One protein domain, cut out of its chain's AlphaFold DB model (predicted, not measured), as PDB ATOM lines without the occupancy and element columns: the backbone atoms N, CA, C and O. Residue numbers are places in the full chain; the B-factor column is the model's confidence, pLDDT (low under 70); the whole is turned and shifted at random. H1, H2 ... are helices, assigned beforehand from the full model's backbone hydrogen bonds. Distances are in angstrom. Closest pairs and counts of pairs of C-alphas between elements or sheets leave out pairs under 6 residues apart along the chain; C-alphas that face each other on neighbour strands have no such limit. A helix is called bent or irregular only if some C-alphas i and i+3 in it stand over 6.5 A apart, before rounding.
ATOM      1  N   ARG A 194     167.775 181.300  84.177       53.84
ATOM      2  CA  ARG A 194     166.924 180.119  83.950       53.84
ATOM      3  C   ARG A 194     167.505 179.084  82.986       53.84
ATOM      4  O   ARG A 194     167.340 177.902  83.248       53.84
ATOM      5  N   ARG A 195     168.177 179.487  81.901       57.88
ATOM      6  CA  ARG A 195     168.706 178.527  80.903       57.88
ATOM      7  C   ARG A 195     170.119 178.030  81.208       57.88
ATOM      8  O   ARG A 195     170.583 177.070  80.609       57.88
ATOM      9  N   LEU A 196     170.808 178.673  82.145       69.50
ATOM     10  CA  LEU A 196     172.171 178.293  82.518       69.50
ATOM     11  C   LEU A 196     172.210 177.147  83.533       69.50
ATOM     12  O   LEU A 196     173.236 176.487  83.664       69.50
ATOM     13  N   CYS A 197     171.097 176.892  84.224       67.81
ATOM     14  CA  CYS A 197     171.006 175.870  85.266       67.81
ATOM     15  C   CYS A 197     170.563 174.492  84.740       67.81
ATOM     16  O   CYS A 197     170.312 173.600  85.538       67.81
ATOM     17  N   GLU A 198     170.476 174.300  83.421       70.56
ATOM     18  CA  GLU A 198     169.964 173.072  82.783       70.56
ATOM     19  C   GLU A 198     170.916 171.860  82.911       70.56
ATOM     20  O   GLU A 198     170.602 170.756  82.483       70.56
ATOM     21  N   GLY A 199     172.105 172.045  83.493       71.31
ATOM     22  CA  GLY A 199     173.121 170.993  83.627       71.31
ATOM     23  C   GLY A 199     173.957 170.759  82.363       71.31
ATOM     24  O   GLY A 199     174.956 170.048  82.425       71.31
ATOM     25  N   PHE A 200     173.595 171.388  81.237       80.38
ATOM     26  CA  PHE A 200     174.364 171.328  79.988       80.38
ATOM     27  C   PHE A 200     175.606 172.231  80.017       80.38
ATOM     28  O   PHE A 200     176.697 171.810  79.650       80.38
ATOM     29  N   PHE A 201     175.449 173.483  80.467       83.19
ATOM     30  CA  PHE A 201     176.532 174.478  80.453       83.19
ATOM     31  C   PHE A 201     177.384 174.484  81.720       83.19
ATOM     32  O   PHE A 201     178.518 174.959  81.698       83.19
ATOM     33  N   ARG A 202     176.834 174.003  82.836       87.00
ATOM     34  CA  ARG A 202     177.499 174.009  84.136       87.00
ATOM     35  C   ARG A 202     177.152 172.734  84.885       87.00
ATOM     36  O   ARG A 202     175.979 172.367  84.949       87.00
ATOM     37  N   VAL A 203     178.162 172.071  85.443       88.75
ATOM     38  CA  VAL A 203     177.951 170.850  86.224       88.75
ATOM     39  C   VAL A 203     177.262 171.211  87.540       88.75
ATOM     40  O   VAL A 203     177.493 172.283  88.096       88.75
ATOM     41  N   LYS A 204     176.403 170.319  88.044       88.31
ATOM     42  CA  LYS A 204     175.575 170.526  89.243       88.31
ATOM     43  C   LYS A 204     176.362 171.051  90.453       88.31
ATOM     44  O   LYS A 204     175.862 171.918  91.163       88.31
ATOM     45  N   HIS A 205     177.583 170.559  90.669       89.12
ATOM     46  CA  HIS A 205     178.425 170.957  91.803       89.12
ATOM     47  C   HIS A 205     178.944 172.403  91.721       89.12
ATOM     48  O   HIS A 205     179.239 172.997  92.753       89.12
ATOM     49  N   ASP A 206     178.995 172.988  90.524       91.19
ATOM     50  CA  ASP A 206     179.447 174.366  90.293       91.19
ATOM     51  C   ASP A 206     178.304 175.395  90.359       91.19
ATOM     52  O   ASP A 206     178.525 176.605  90.219       91.19
ATOM     53  N   ILE A 207     177.057 174.940  90.519       89.75
ATOM     54  CA  ILE A 207     175.890 175.818  90.616       89.75
ATOM     55  C   ILE A 207     175.843 176.399  92.036       89.75
ATOM     56  O   ILE A 207     175.865 175.648  93.014       89.75
ATOM     57  N   PRO A 208     175.761 177.733  92.196       91.88
ATOM     58  CA  PRO A 208     175.700 178.324  93.522       91.88
ATOM     59  C   PRO A 208     174.422 177.887  94.252       91.88
ATOM     60  O   PRO A 208     173.349 177.789  93.653       91.88
ATOM     61  N   LYS A 209     174.531 177.659  95.568       92.56
ATOM     62  CA  LYS A 209     173.482 177.028  96.394       92.56
ATOM     63  C   LYS A 209     172.109 177.703  96.283       92.56
ATOM     64  O   LYS A 209     171.095 177.019  96.308       92.56
ATOM     65  N   TYR A 210     172.058 179.021  96.094       91.25
ATOM     66  CA  TYR A 210     170.798 179.764  95.965       91.25
ATOM     67  C   TYR A 210     170.055 179.526  94.634       91.25
ATOM     68  O   TYR A 210     168.873 179.839  94.543       91.25
ATOM     69  N   LEU A 211     170.707 178.970  93.603       89.75
ATOM     70  CA  LEU A 211     170.088 178.609  92.315       89.75
ATOM     71  C   LEU A 211     169.821 177.110  92.174       89.75
ATOM     72  O   LEU A 211     169.268 176.678  91.162       89.75
ATOM     73  N   ILE A 212     170.175 176.310  93.182       89.31
ATOM     74  CA  ILE A 212     170.033 174.857  93.099       89.31
ATOM     75  C   ILE A 212     168.568 174.425  92.998       89.31
ATOM     76  O   ILE A 212     168.257 173.434  92.351       89.31
ATOM     77  N   TRP A 213     167.637 175.204  93.551       90.00
ATOM     78  CA  TRP A 213     166.204 174.928  93.418       90.00
ATOM     79  C   TRP A 213     165.742 174.984  91.952       90.00
ATOM     80  O   TRP A 213     164.930 174.167  91.525       90.00
ATOM     81  N   GLY A 214     166.305 175.897  91.149       88.88
ATOM     82  CA  GLY A 214     165.985 176.025  89.728       88.88
ATOM     83  C   GLY A 214     166.436 174.809  88.919       88.88
ATOM     84  O   GLY A 214     165.752 174.419  87.973       88.88
ATOM     85  N   TYR A 215     167.533 174.171  89.338       88.56
ATOM     86  CA  TYR A 215     168.002 172.906  88.768       88.56
ATOM     87  C   TYR A 215     166.977 171.777  88.972       88.56
ATOM     88  O   TYR A 215     166.732 171.011  88.041       88.56
ATOM     89  N   TYR A 216     166.325 171.715  90.141       88.31
ATOM     90  CA  TYR A 216     165.286 170.719  90.438       88.31
ATOM     91  C   TYR A 216     163.935 171.015  89.771       88.31
ATOM     92  O   TYR A 216     163.190 170.083  89.466       88.31
ATOM     93  N   GLN A 217     163.619 172.290  89.520       87.25
ATOM     94  CA  GLN A 217     162.350 172.697  88.906       87.25
ATOM     95  C   GLN A 217     162.342 172.539  87.378       87.25
ATOM     96  O   GLN A 217     161.284 172.398  86.766       87.25
ATOM     97  N   ALA A 218     163.506 172.595  86.732       88.00
ATOM     98  CA  ALA A 218     163.593 172.521  85.283       88.00
ATOM     99  C   ALA A 218     163.347 171.084  84.791       88.00
ATOM    100  O   ALA A 218     164.208 170.217  84.934       88.00
ATOM    101  N   PHE A 219     162.207 170.844  84.127       90.94
ATOM    102  CA  PHE A 219     161.927 169.565  83.445       90.94
ATOM    103  C   PHE A 219     163.073 169.154  82.501       90.94
ATOM    104  O   PHE A 219     163.378 167.974  82.332       90.94
ATOM    105  N   HIS A 220     163.754 170.153  81.941       89.75
ATOM    106  CA  HIS A 220     164.911 169.987  81.089       89.75
ATOM    107  C   HIS A 220     166.049 169.179  81.731       89.75
ATOM    108  O   HIS A 220     166.609 168.307  81.067       89.75
ATOM    109  N   THR A 221     166.338 169.390  83.021       91.00
ATOM    110  CA  THR A 221     167.379 168.655  83.754       91.00
ATOM    111  C   THR A 221     167.136 167.146  83.679       91.00
ATOM    112  O   THR A 221     168.045 166.379  83.362       91.00
ATOM    113  N   TYR A 222     165.888 166.718  83.889       92.88
ATOM    114  CA  TYR A 222     165.495 165.306  83.849       92.88
ATOM    115  C   TYR A 222     165.528 164.739  82.422       92.88
ATOM    116  O   TYR A 222     166.005 163.620  82.209       92.88
ATOM    117  N   THR A 223     165.091 165.515  81.418       92.50
ATOM    118  CA  THR A 223     165.204 165.084  80.010       92.50
ATOM    119  C   THR A 223     166.659 164.918  79.581       92.50
ATOM    120  O   THR A 223     167.007 163.912  78.965       92.50
ATOM    121  N   PHE A 224     167.526 165.861  79.954       91.94
ATOM    122  CA  PHE A 224     168.938 165.831  79.600       91.94
ATOM    123  C   PHE A 224     169.643 164.649  80.264       91.94
ATOM    124  O   PHE A 224     170.336 163.897  79.586       91.94
ATOM    125  N   ARG A 225     169.387 164.417  81.556       92.12
ATOM    126  CA  ARG A 225     169.916 163.268  82.305       92.12
ATOM    127  C   ARG A 225     169.525 161.937  81.660       92.12
ATOM    128  O   ARG A 225     170.376 161.069  81.474       92.12
ATOM    129  N   THR A 226     168.275 161.820  81.214       92.44
ATOM    130  CA  THR A 226     167.792 160.644  80.475       92.44
ATOM    131  C   THR A 226     168.511 160.471  79.138       92.44
ATOM    132  O   THR A 226     168.923 159.360  78.803       92.44
ATOM    133  N   PHE A 227     168.676 161.544  78.361       93.31
ATOM    134  CA  PHE A 227     169.364 161.478  77.070       93.31
ATOM    135  C   PHE A 227     170.842 161.126  77.224       93.31
ATOM    136  O   PHE A 227     171.330 160.259  76.501       93.31
ATOM    137  N   MET A 228     171.525 161.726  78.201       93.50
ATOM    138  CA  MET A 228     172.914 161.411  78.531       93.50
ATOM    139  C   MET A 228     173.064 159.943  78.922       93.50
ATOM    140  O   MET A 228     173.929 159.250  78.390       93.50
ATOM    141  N   TRP A 229     172.189 159.442  79.798       93.44
ATOM    142  CA  TRP A 229     172.190 158.034  80.177       93.44
ATOM    143  C   TRP A 229     171.969 157.126  78.963       93.44
ATOM    144  O   TRP A 229     172.755 156.217  78.719       93.44
ATOM    145  N   ASN A 230     170.937 157.384  78.159       93.56
ATOM    146  CA  ASN A 230     170.591 156.532  77.024       93.56
ATOM    147  C   ASN A 230     171.675 156.498  75.931       93.56
ATOM    148  O   ASN A 230     171.881 155.450  75.321       93.56
ATOM    149  N   GLU A 231     172.361 157.615  75.690       93.94
ATOM    150  CA  GLU A 231     173.396 157.711  74.656       93.94
ATOM    151  C   GLU A 231     174.735 157.122  75.115       93.94
ATOM    152  O   GLU A 231     175.362 156.355  74.385       93.94
ATOM    153  N   PHE A 232     175.179 157.443  76.333       94.12
ATOM    154  CA  PHE A 232     176.537 157.119  76.775       94.12
ATOM    155  C   PHE A 232     176.643 155.814  77.567       94.12
ATOM    156  O   PHE A 232     177.675 155.152  77.475       94.12
ATOM    157  N   HIS A 233     175.596 155.379  78.272       92.06
ATOM    158  CA  HIS A 233     175.603 154.097  78.984       92.06
ATOM    159  C   HIS A 233     175.912 152.868  78.096       92.06
ATOM    160  O   HIS A 233     176.652 151.984  78.534       92.06
ATOM    161  N   PRO A 234     175.414 152.749  76.844       94.25
ATOM    162  CA  PRO A 234     175.767 151.608  75.997       94.25
ATOM    163  C   PRO A 234     177.212 151.653  75.463       94.25
ATOM    164  O   PRO A 234     177.706 150.635  74.966       94.25
ATOM    165  N   ILE A 235     177.903 152.796  75.546       93.56
ATOM    166  CA  ILE A 235     179.235 152.987  74.965       93.56
ATOM    167  C   ILE A 235     180.308 152.566  75.971       93.56
ATOM    168  O   ILE A 235     180.731 153.327  76.839       93.56
ATOM    169  N   LYS A 236     180.798 151.334  75.812       92.50
ATOM    170  CA  LYS A 236     181.797 150.758  76.724       92.50
ATOM    171  C   LYS A 236     183.207 151.303  76.562       92.50
ATOM    172  O   LYS A 236     183.952 151.221  77.519       92.50
ATOM    173  N   ARG A 237     183.585 151.742  75.360       90.56
ATOM    174  CA  ARG A 237     184.906 152.302  75.035       90.56
ATOM    175  C   ARG A 237     184.761 153.265  73.871       90.56
ATOM    176  O   ARG A 237     184.109 152.929  72.880       90.56
ATOM    177  N   PHE A 238     185.395 154.426  73.961       88.62
ATOM    178  CA  PHE A 238     185.498 155.340  72.829       88.62
ATOM    179  C   PHE A 238     186.720 154.995  71.971       88.62
ATOM    180  O   PHE A 238     187.818 154.760  72.475       88.62
ATOM    181  N   ASN A 239     186.550 154.975  70.648       83.56
ATOM    182  CA  ASN A 239     187.665 154.759  69.731       83.56
ATOM    183  C   ASN A 239     188.474 156.058  69.570       83.56
ATOM    184  O   ASN A 239     188.050 156.960  68.862       83.56
ATOM    185  N   SER A 240     189.668 156.080  70.176       66.62
ATOM    186  CA  SER A 240     190.801 157.004  69.958       66.62
ATOM    187  C   SER A 240     190.580 158.520  70.171       66.62
ATOM    188  O   SER A 240     189.760 159.160  69.526       66.62
ATOM    189  N   ARG A 241     191.458 159.121  70.999       77.19
ATOM    190  CA  ARG A 241     191.629 160.571  71.287       77.19
ATOM    191  C   ARG A 241     190.465 161.321  71.960       77.19
ATOM    192  O   ARG A 241     190.536 162.545  72.066       77.19
ATOM    193  N   SER A 242     189.440 160.645  72.466       82.25
ATOM    194  CA  SER A 242     188.467 161.283  73.361       82.25
ATOM    195  C   SER A 242     189.101 161.618  74.718       82.25
ATOM    196  O   SER A 242     189.968 160.898  75.208       82.25
ATOM    197  N   GLN A 243     188.652 162.711  75.342       89.44
ATOM    198  CA  GLN A 243     189.068 163.104  76.698       89.44
ATOM    199  C   GLN A 243     188.679 162.056  77.759       89.44
ATOM    200  O   GLN A 243     189.313 161.968  78.807       89.44
ATOM    201  N   PHE A 244     187.654 161.255  77.473       91.31
ATOM    202  CA  PHE A 244     187.133 160.209  78.346       91.31
ATOM    203  C   PHE A 244     187.374 158.831  77.723       91.31
ATOM    204  O   PHE A 244     187.282 158.684  76.502       91.31
ATOM    205  N   ALA A 245     187.680 157.836  78.559       90.06
ATOM    206  CA  ALA A 245     187.922 156.460  78.123       90.06
ATOM    207  C   ALA A 245     186.618 155.745  77.726       90.06
ATOM    208  O   ALA A 245     186.530 155.167  76.641       90.06
ATOM    209  N   ASP A 246     185.587 155.886  78.564       94.00
ATOM    210  CA  ASP A 246     184.328 155.144  78.480       94.00
ATOM    211  C   ASP A 246     183.129 156.080  78.702       94.00
ATOM    212  O   ASP A 246     183.270 157.150  79.306       94.00
ATOM    213  N   GLY A 247     181.934 155.689  78.244       92.94
ATOM    214  CA  GLY A 247     180.714 156.483  78.422       92.94
ATOM    215  C   GLY A 247     180.360 156.717  79.892       92.94
ATOM    216  O   GLY A 247     179.981 157.825  80.270       92.94
ATOM    217  N   ASP A 248     180.613 155.732  80.754       93.44
ATOM    218  CA  ASP A 248     180.407 155.863  82.202       93.44
ATOM    219  C   ASP A 248     181.305 156.945  82.829       93.44
ATOM    220  O   ASP A 248     180.917 157.591  83.803       93.44
ATOM    221  N   ALA A 249     182.493 157.199  82.265       93.56
ATOM    222  CA  ALA A 249     183.360 158.282  82.728       93.56
ATOM    223  C   ALA A 249     182.765 159.662  82.401       93.56
ATOM    224  O   ALA A 249     182.895 160.586  83.205       93.56
ATOM    225  N   VAL A 250     182.062 159.789  81.269       93.56
ATOM    226  CA  VAL A 250     181.307 161.002  80.911       93.56
ATOM    227  C   VAL A 250     180.140 161.194  81.879       93.56
ATOM    228  O   VAL A 250     179.970 162.283  82.420       93.56
ATOM    229  N   LEU A 251     179.378 160.135  82.167       93.62
ATOM    230  CA  LEU A 251     178.280 160.192  83.138       93.62
ATOM    231  C   LEU A 251     178.757 160.621  84.526       93.62
ATOM    232  O   LEU A 251     178.120 161.457  85.161       93.62
ATOM    233  N   ARG A 252     179.894 160.091  84.990       93.06
ATOM    234  CA  ARG A 252     180.498 160.487  86.272       93.06
ATOM    235  C   ARG A 252     180.947 161.944  86.276       93.06
ATOM    236  O   ARG A 252     180.743 162.623  87.274       93.06
ATOM    237  N   PHE A 253     181.510 162.434  85.172       92.69
ATOM    238  CA  PHE A 253     181.910 163.838  85.046       92.69
ATOM    239  C   PHE A 253     180.722 164.798  85.206       92.69
ATOM    240  O   PHE A 253     180.847 165.830  85.859       92.69
ATOM    241  N   TYR A 254     179.556 164.432  84.668       91.38
ATOM    242  CA  TYR A 254     178.328 165.218  84.799       91.38
ATOM    243  C   TYR A 254     177.539 164.963  86.098       91.38
ATOM    244  O   TYR A 254     176.471 165.552  86.262       91.38
ATOM    245  N   ASP A 255     178.038 164.133  87.024       90.88
ATOM    246  CA  ASP A 255     177.325 163.709  88.245       90.88
ATOM    247  C   ASP A 255     175.992 162.975  87.947       90.88
ATOM    248  O   ASP A 255     174.962 163.153  88.598       90.88
ATOM    249  N   MET A 256     175.998 162.146  86.896       90.19
ATOM    250  CA  MET A 256     174.847 161.392  86.373       90.19
ATOM    251  C   MET A 256     175.114 159.878  86.321       90.19
ATOM    252  O   MET A 256     174.555 159.174  85.483       90.19
ATOM    253  N   GLY A 257     175.992 159.360  87.183       86.38
ATOM    254  CA  GLY A 257     176.312 157.927  87.232       86.38
ATOM    255  C   GLY A 257     175.316 157.080  88.032       86.38
ATOM    256  O   GLY A 257     175.099 155.923  87.693       86.38
ATOM    257  N   ASP A 258     174.703 157.652  89.069       86.19
ATOM    258  CA  ASP A 258     173.810 156.948  90.006       86.19
ATOM    259  C   ASP A 258     172.353 157.383  89.819       86.19
ATOM    260  O   ASP A 258     171.669 157.873  90.716       86.19
ATOM    261  N   VAL A 259     171.902 157.353  88.571       83.12
ATOM    262  CA  VAL A 259     170.585 157.872  88.224       83.12
ATOM    263  C   VAL A 259     169.639 156.738  87.958       83.12
ATOM    264  O   VAL A 259     169.786 155.972  87.005       83.12
ATOM    265  N   VAL A 260     168.580 156.710  88.742       90.75
ATOM    266  CA  VAL A 260     167.466 155.824  88.494       90.75
ATOM    267  C   VAL A 260     166.589 156.430  87.389       90.75
ATOM    268  O   VAL A 260     165.693 157.226  87.651       90.75
ATOM    269  N   TRP A 261     166.845 156.053  86.134       88.88
ATOM    270  CA  TRP A 261     166.180 156.617  84.942       88.88
ATOM    271  C   TRP A 261     164.640 156.608  85.002       88.88
ATOM    272  O   TRP A 261     163.988 157.482  84.431       88.88
ATOM    273  N   TRP A 262     164.033 155.632  85.689       92.25
ATOM    274  CA  TRP A 262     162.575 155.552  85.806       92.25
ATOM    275  C   TRP A 262     162.002 156.659  86.697       92.25
ATOM    276  O   TRP A 262     160.888 157.114  86.443       92.25
ATOM    277  N   GLN A 263     162.758 157.123  87.701       94.19
ATOM    278  CA  GLN A 263     162.341 158.228  88.568       94.19
ATOM    279  C   GLN A 263     162.267 159.522  87.762       94.19
ATOM    280  O   GLN A 263     161.265 160.230  87.829       94.19
ATOM    281  N   ASP A 264     163.272 159.780  86.923       93.94
ATOM    282  CA  ASP A 264     163.287 160.947  86.039       93.94
ATOM    283  C   ASP A 264     162.108 160.912  85.045       93.94
ATOM    284  O   ASP A 264     161.440 161.927  84.836       93.94
ATOM    285  N   MET A 265     161.785 159.740  84.477       94.44
ATOM    286  CA  MET A 265     160.594 159.577  83.625       94.44
ATOM    287  C   MET A 265     159.293 159.864  84.378       94.44
ATOM    288  O   MET A 265     158.406 160.521  83.834       94.44
ATOM    289  N   LEU A 266     159.173 159.399  85.623       95.94
ATOM    290  CA  LEU A 266     157.988 159.637  86.444       95.94
ATOM    291  C   LEU A 266     157.810 161.131  86.748       95.94
ATOM    292  O   LEU A 266     156.701 161.650  86.632       95.94
ATOM    293  N   VAL A 267     158.902 161.838  87.056       94.81
ATOM    294  CA  VAL A 267     158.892 163.293  87.272       94.81
ATOM    295  C   VAL A 267     158.452 164.038  86.009       94.81
ATOM    296  O   VAL A 267     157.633 164.953  86.090       94.81
ATOM    297  N   LEU A 268     158.923 163.628  84.827       94.88
ATOM    298  CA  LEU A 268     158.497 164.224  83.553       94.88
ATOM    299  C   LEU A 268     157.008 164.007  83.264       94.88
ATOM    300  O   LEU A 268     156.328 164.933  82.818       94.88
ATOM    301  N   VAL A 269     156.485 162.812  83.545       96.62
ATOM    302  CA  VAL A 269     155.045 162.529  83.433       96.62
ATOM    303  C   VAL A 269     154.249 163.390  84.417       96.62
ATOM    304  O   VAL A 269     153.229 163.962  84.032       96.62
ATOM    305  N   GLY A 270     154.735 163.554  85.651       96.31
ATOM    306  CA  GLY A 270     154.139 164.454  86.640       96.31
ATOM    307  C   GLY A 270     154.058 165.899  86.142       96.31
ATOM    308  O   GLY A 270     152.998 166.519  86.220       96.31
ATOM    309  N   TRP A 271     155.134 166.410  85.536       95.69
ATOM    310  CA  TRP A 271     155.159 167.738  84.916       95.69
ATOM    311  C   TRP A 271     154.175 167.881  83.753       95.69
ATOM    312  O   TRP A 271     153.498 168.904  83.645       95.69
ATOM    313  N   MET A 272     154.058 166.862  82.898       97.06
ATOM    314  CA  MET A 272     153.089 166.855  81.800       97.06
ATOM    315  C   MET A 272     151.652 166.967  82.326       97.06
ATOM    316  O   MET A 272     150.884 167.798  81.841       97.06
ATOM    317  N   ILE A 273     151.299 166.172  83.341       98.06
ATOM    318  CA  ILE A 273     149.973 166.211  83.974       98.06
ATOM    319  C   ILE A 273     149.739 167.572  84.638       98.06
ATOM    320  O   ILE A 273     148.684 168.173  84.440       98.06
ATOM    321  N   PHE A 274     150.731 168.091  85.363       96.50
ATOM    322  CA  PHE A 274     150.660 169.402  86.003       96.50
ATOM    323  C   PHE A 274     150.355 170.519  84.996       96.50
ATOM    324  O   PHE A 274     149.414 171.283  85.204       96.50
ATOM    325  N   PHE A 275     151.089 170.596  83.879       96.00
ATOM    326  CA  PHE A 275     150.837 171.615  82.855       96.00
ATOM    327  C   PHE A 275     149.488 171.428  82.162       96.00
ATOM    328  O   PHE A 275     148.817 172.419  81.872       96.00
ATOM    329  N   GLN A 276     149.060 170.185  81.939       97.62
ATOM    330  CA  GLN A 276     147.752 169.894  81.358       97.62
ATOM    331  C   GLN A 276     146.611 170.376  82.269       97.62
ATOM    332  O   GLN A 276     145.662 170.994  81.785       97.62
ATOM    333  N   ILE A 277     146.719 170.140  83.582       98.19
ATOM    334  CA  ILE A 277     145.751 170.611  84.580       98.19
ATOM    335  C   ILE A 277     145.801 172.133  84.694       98.19
ATOM    336  O   ILE A 277     144.758 172.772  84.623       98.19
ATOM    337  N   ALA A 278     146.989 172.729  84.819       97.12
ATOM    338  CA  ALA A 278     147.146 174.176  84.935       97.12
ATOM    339  C   ALA A 278     146.544 174.906  83.727       97.12
ATOM    340  O   ALA A 278     145.789 175.860  83.894       97.12
ATOM    341  N   PHE A 279     146.807 174.422  82.511       96.81
ATOM    342  CA  PHE A 279     146.202 174.967  81.300       96.81
ATOM    343  C   PHE A 279     144.684 174.756  81.287       96.81
ATOM    344  O   PHE A 279     143.942 175.688  80.991       96.81
ATOM    345  N   GLY A 280     144.206 173.570  81.676       96.31
ATOM    346  CA  GLY A 280     142.776 173.286  81.812       96.31
ATOM    347  C   GLY A 280     142.065 174.229  82.786       96.31
ATOM    348  O   GLY A 280     140.999 174.739  82.459       96.31
ATOM    349  N   LEU A 281     142.675 174.522  83.936       96.12
ATOM    350  CA  LEU A 281     142.154 175.457  84.937       96.12
ATOM    351  C   LEU A 281     142.155 176.900  84.436       96.12
ATOM    352  O   LEU A 281     141.170 177.607  84.624       96.12
ATOM    353  N   VAL A 282     143.228 177.330  83.766       95.38
ATOM    354  CA  VAL A 282     143.291 178.652  83.131       95.38
ATOM    355  C   VAL A 282     142.171 178.779  82.099       95.38
ATOM    356  O   VAL A 282     141.395 179.726  82.162       95.38
ATOM    357  N   LEU A 283     142.012 177.807  81.198       94.38
ATOM    358  CA  LEU A 283     140.937 177.838  80.205       94.38
ATOM    359  C   LEU A 283     139.559 177.804  80.863       94.38
ATOM    360  O   LEU A 283     138.678 178.546  80.445       94.38
ATOM    361  N   PHE A 284     139.375 176.983  81.896       93.56
ATOM    362  CA  PHE A 284     138.126 176.910  82.641       93.56
ATOM    363  C   PHE A 284     137.784 178.260  83.279       93.56
ATOM    364  O   PHE A 284     136.681 178.759  83.090       93.56
ATOM    365  N   TYR A 285     138.723 178.910  83.962       93.44
ATOM    366  CA  TYR A 285     138.445 180.177  84.636       93.44
ATOM    367  C   TYR A 285     138.212 181.322  83.638       93.44
ATOM    368  O   TYR A 285     137.250 182.078  83.771       93.44
ATOM    369  N   PHE A 286     139.032 181.408  82.586       89.88
ATOM    370  CA  PHE A 286     138.914 182.463  81.575       89.88
ATOM    371  C   PHE A 286     137.716 182.288  80.629       89.88
ATOM    372  O   PHE A 286     137.198 183.289  80.144       89.88
ATOM    373  N   HIS A 287     137.241 181.063  80.362       82.69
ATOM    374  CA  HIS A 287     136.054 180.848  79.520       82.69
ATOM    375  C   HIS A 287     134.729 180.815  80.288       82.69
ATOM    376  O   HIS A 287     133.689 181.044  79.671       82.69
ATOM    377  N   THR A 288     134.734 180.557  81.600       76.69
ATOM    378  CA  THR A 288     133.496 180.546  82.406       76.69
ATOM    379  C   THR A 288     133.081 181.953  82.856       76.69
ATOM    380  O   THR A 288     131.919 182.186  83.182       76.69
ATOM    381  N   GLY A 289     133.992 182.930  82.809       67.00
ATOM    382  CA  GLY A 289     133.681 184.342  83.024       67.00
ATOM    383  C   GLY A 289     133.280 185.060  81.730       67.00
ATOM    384  O   GLY A 289     134.151 185.481  80.980       67.00
ATOM    385  N   ARG A 290     131.972 185.277  81.537       56.12
ATOM    386  CA  ARG A 290     131.330 186.121  80.501       56.12
ATOM    387  C   ARG A 290     131.357 185.609  79.051       56.12
ATOM    388  O   ARG A 290     132.321 185.779  78.306       56.12
ATOM    389  N   ARG A 291     130.183 185.170  78.602       52.62
ATOM    390  CA  ARG A 291     129.602 185.664  77.349       52.62
ATOM    391  C   ARG A 291     128.339 186.438  77.674       52.62
ATOM    392  O   ARG A 291     127.653 186.006  78.624       52.62
TER     393      ARG A 291
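Overview. This is residues 194 to 291 of the 291 residues of the protein "Hypothetical protein" of Chrysocystis fragilis (UniProt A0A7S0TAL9). One long helix, H4, sticks out of a small, loose body as an arm: its residues 273 to 288, with the tail 289 to 291, stand free. Its first part, residues 261 to 271, packs on H2 in the body, where the short H3 folds back near the end of H2 and the irregular H1 stands off from the beginning of H2 as a corner. The printed part has 98 residues with four named helices, H1, H2, H3 and H4 along the chain, and no named strand; the class is all helix. The whole is loose, with a radius of gyration of the C-alphas of 18.3 A, and the C-alphas span 68 by 29 by 20 A, the arm making much of the length.

Arrangement. H4, residues 261 to 288, touches H2, residues 219 to 232, with its residues 261 to 271 alone. Their closest C-alphas, those of Tyr 222 and Asp 264, are 5.4 A apart. The two helices run opposite ways at a shallow tilt of 31 degrees. H2 with its residues 228 to 232 alone touches H3, residues 247 to 253, and the two form a helical hairpin. Their closest C-alphas are those of Phe 232 and Gly 247, 4.5 A apart, and they run opposite ways at a steep tilt of 40 degrees. H1, residues 209 to 217, is close to H2 but not clearly touching, with the closest C-alphas, those of Tyr 215 and Thr 221, 6.6 A apart. Their lines are about perpendicular, at 79 degrees. H1 is apart from H3 and from H4, and H3 is apart from H4. In H2, H3 and H4 every O i to N i+4 pair is within hydrogen-bond range; in H1 2 of 5 are, beside 5 of 6 O i to N i+3 pairs.

Along the chain. H4 begins at C-alpha 261 at (166.180, 156.617, 84.942) and ends at C-alpha 288 at (133.496, 180.546, 82.406), 40.6 A from first to last C-alpha. H2 measures 20.3 A and H3 10.0 A in the same way. H1 begins at C-alpha 209 at (173.482, 177.028, 96.394) and measures 14.1 A; it is irregular, with C-alphas 210 and 213 7.1 A apart, and its line is a rough one.

Size, cuts and confidence. The two C-alphas farthest apart, those of Ser 240 and Arg 291, are 68.0 A apart. Without residues 273 to 291, the body of 79 residues spans 38 by 27 by 18 A. The printed part has no cut, and residue 291 is the chain's last. The link from H1 to H2 is tight, that from H3 to H4 is short, and that from H2 to H3, residues 233 to 246, is long. Residues 194 to 208 also hold no named element. The mean pLDDT of the printed part is 88.5, with residues 194 to 197, residue 240 and residues 289 to 291 under 70.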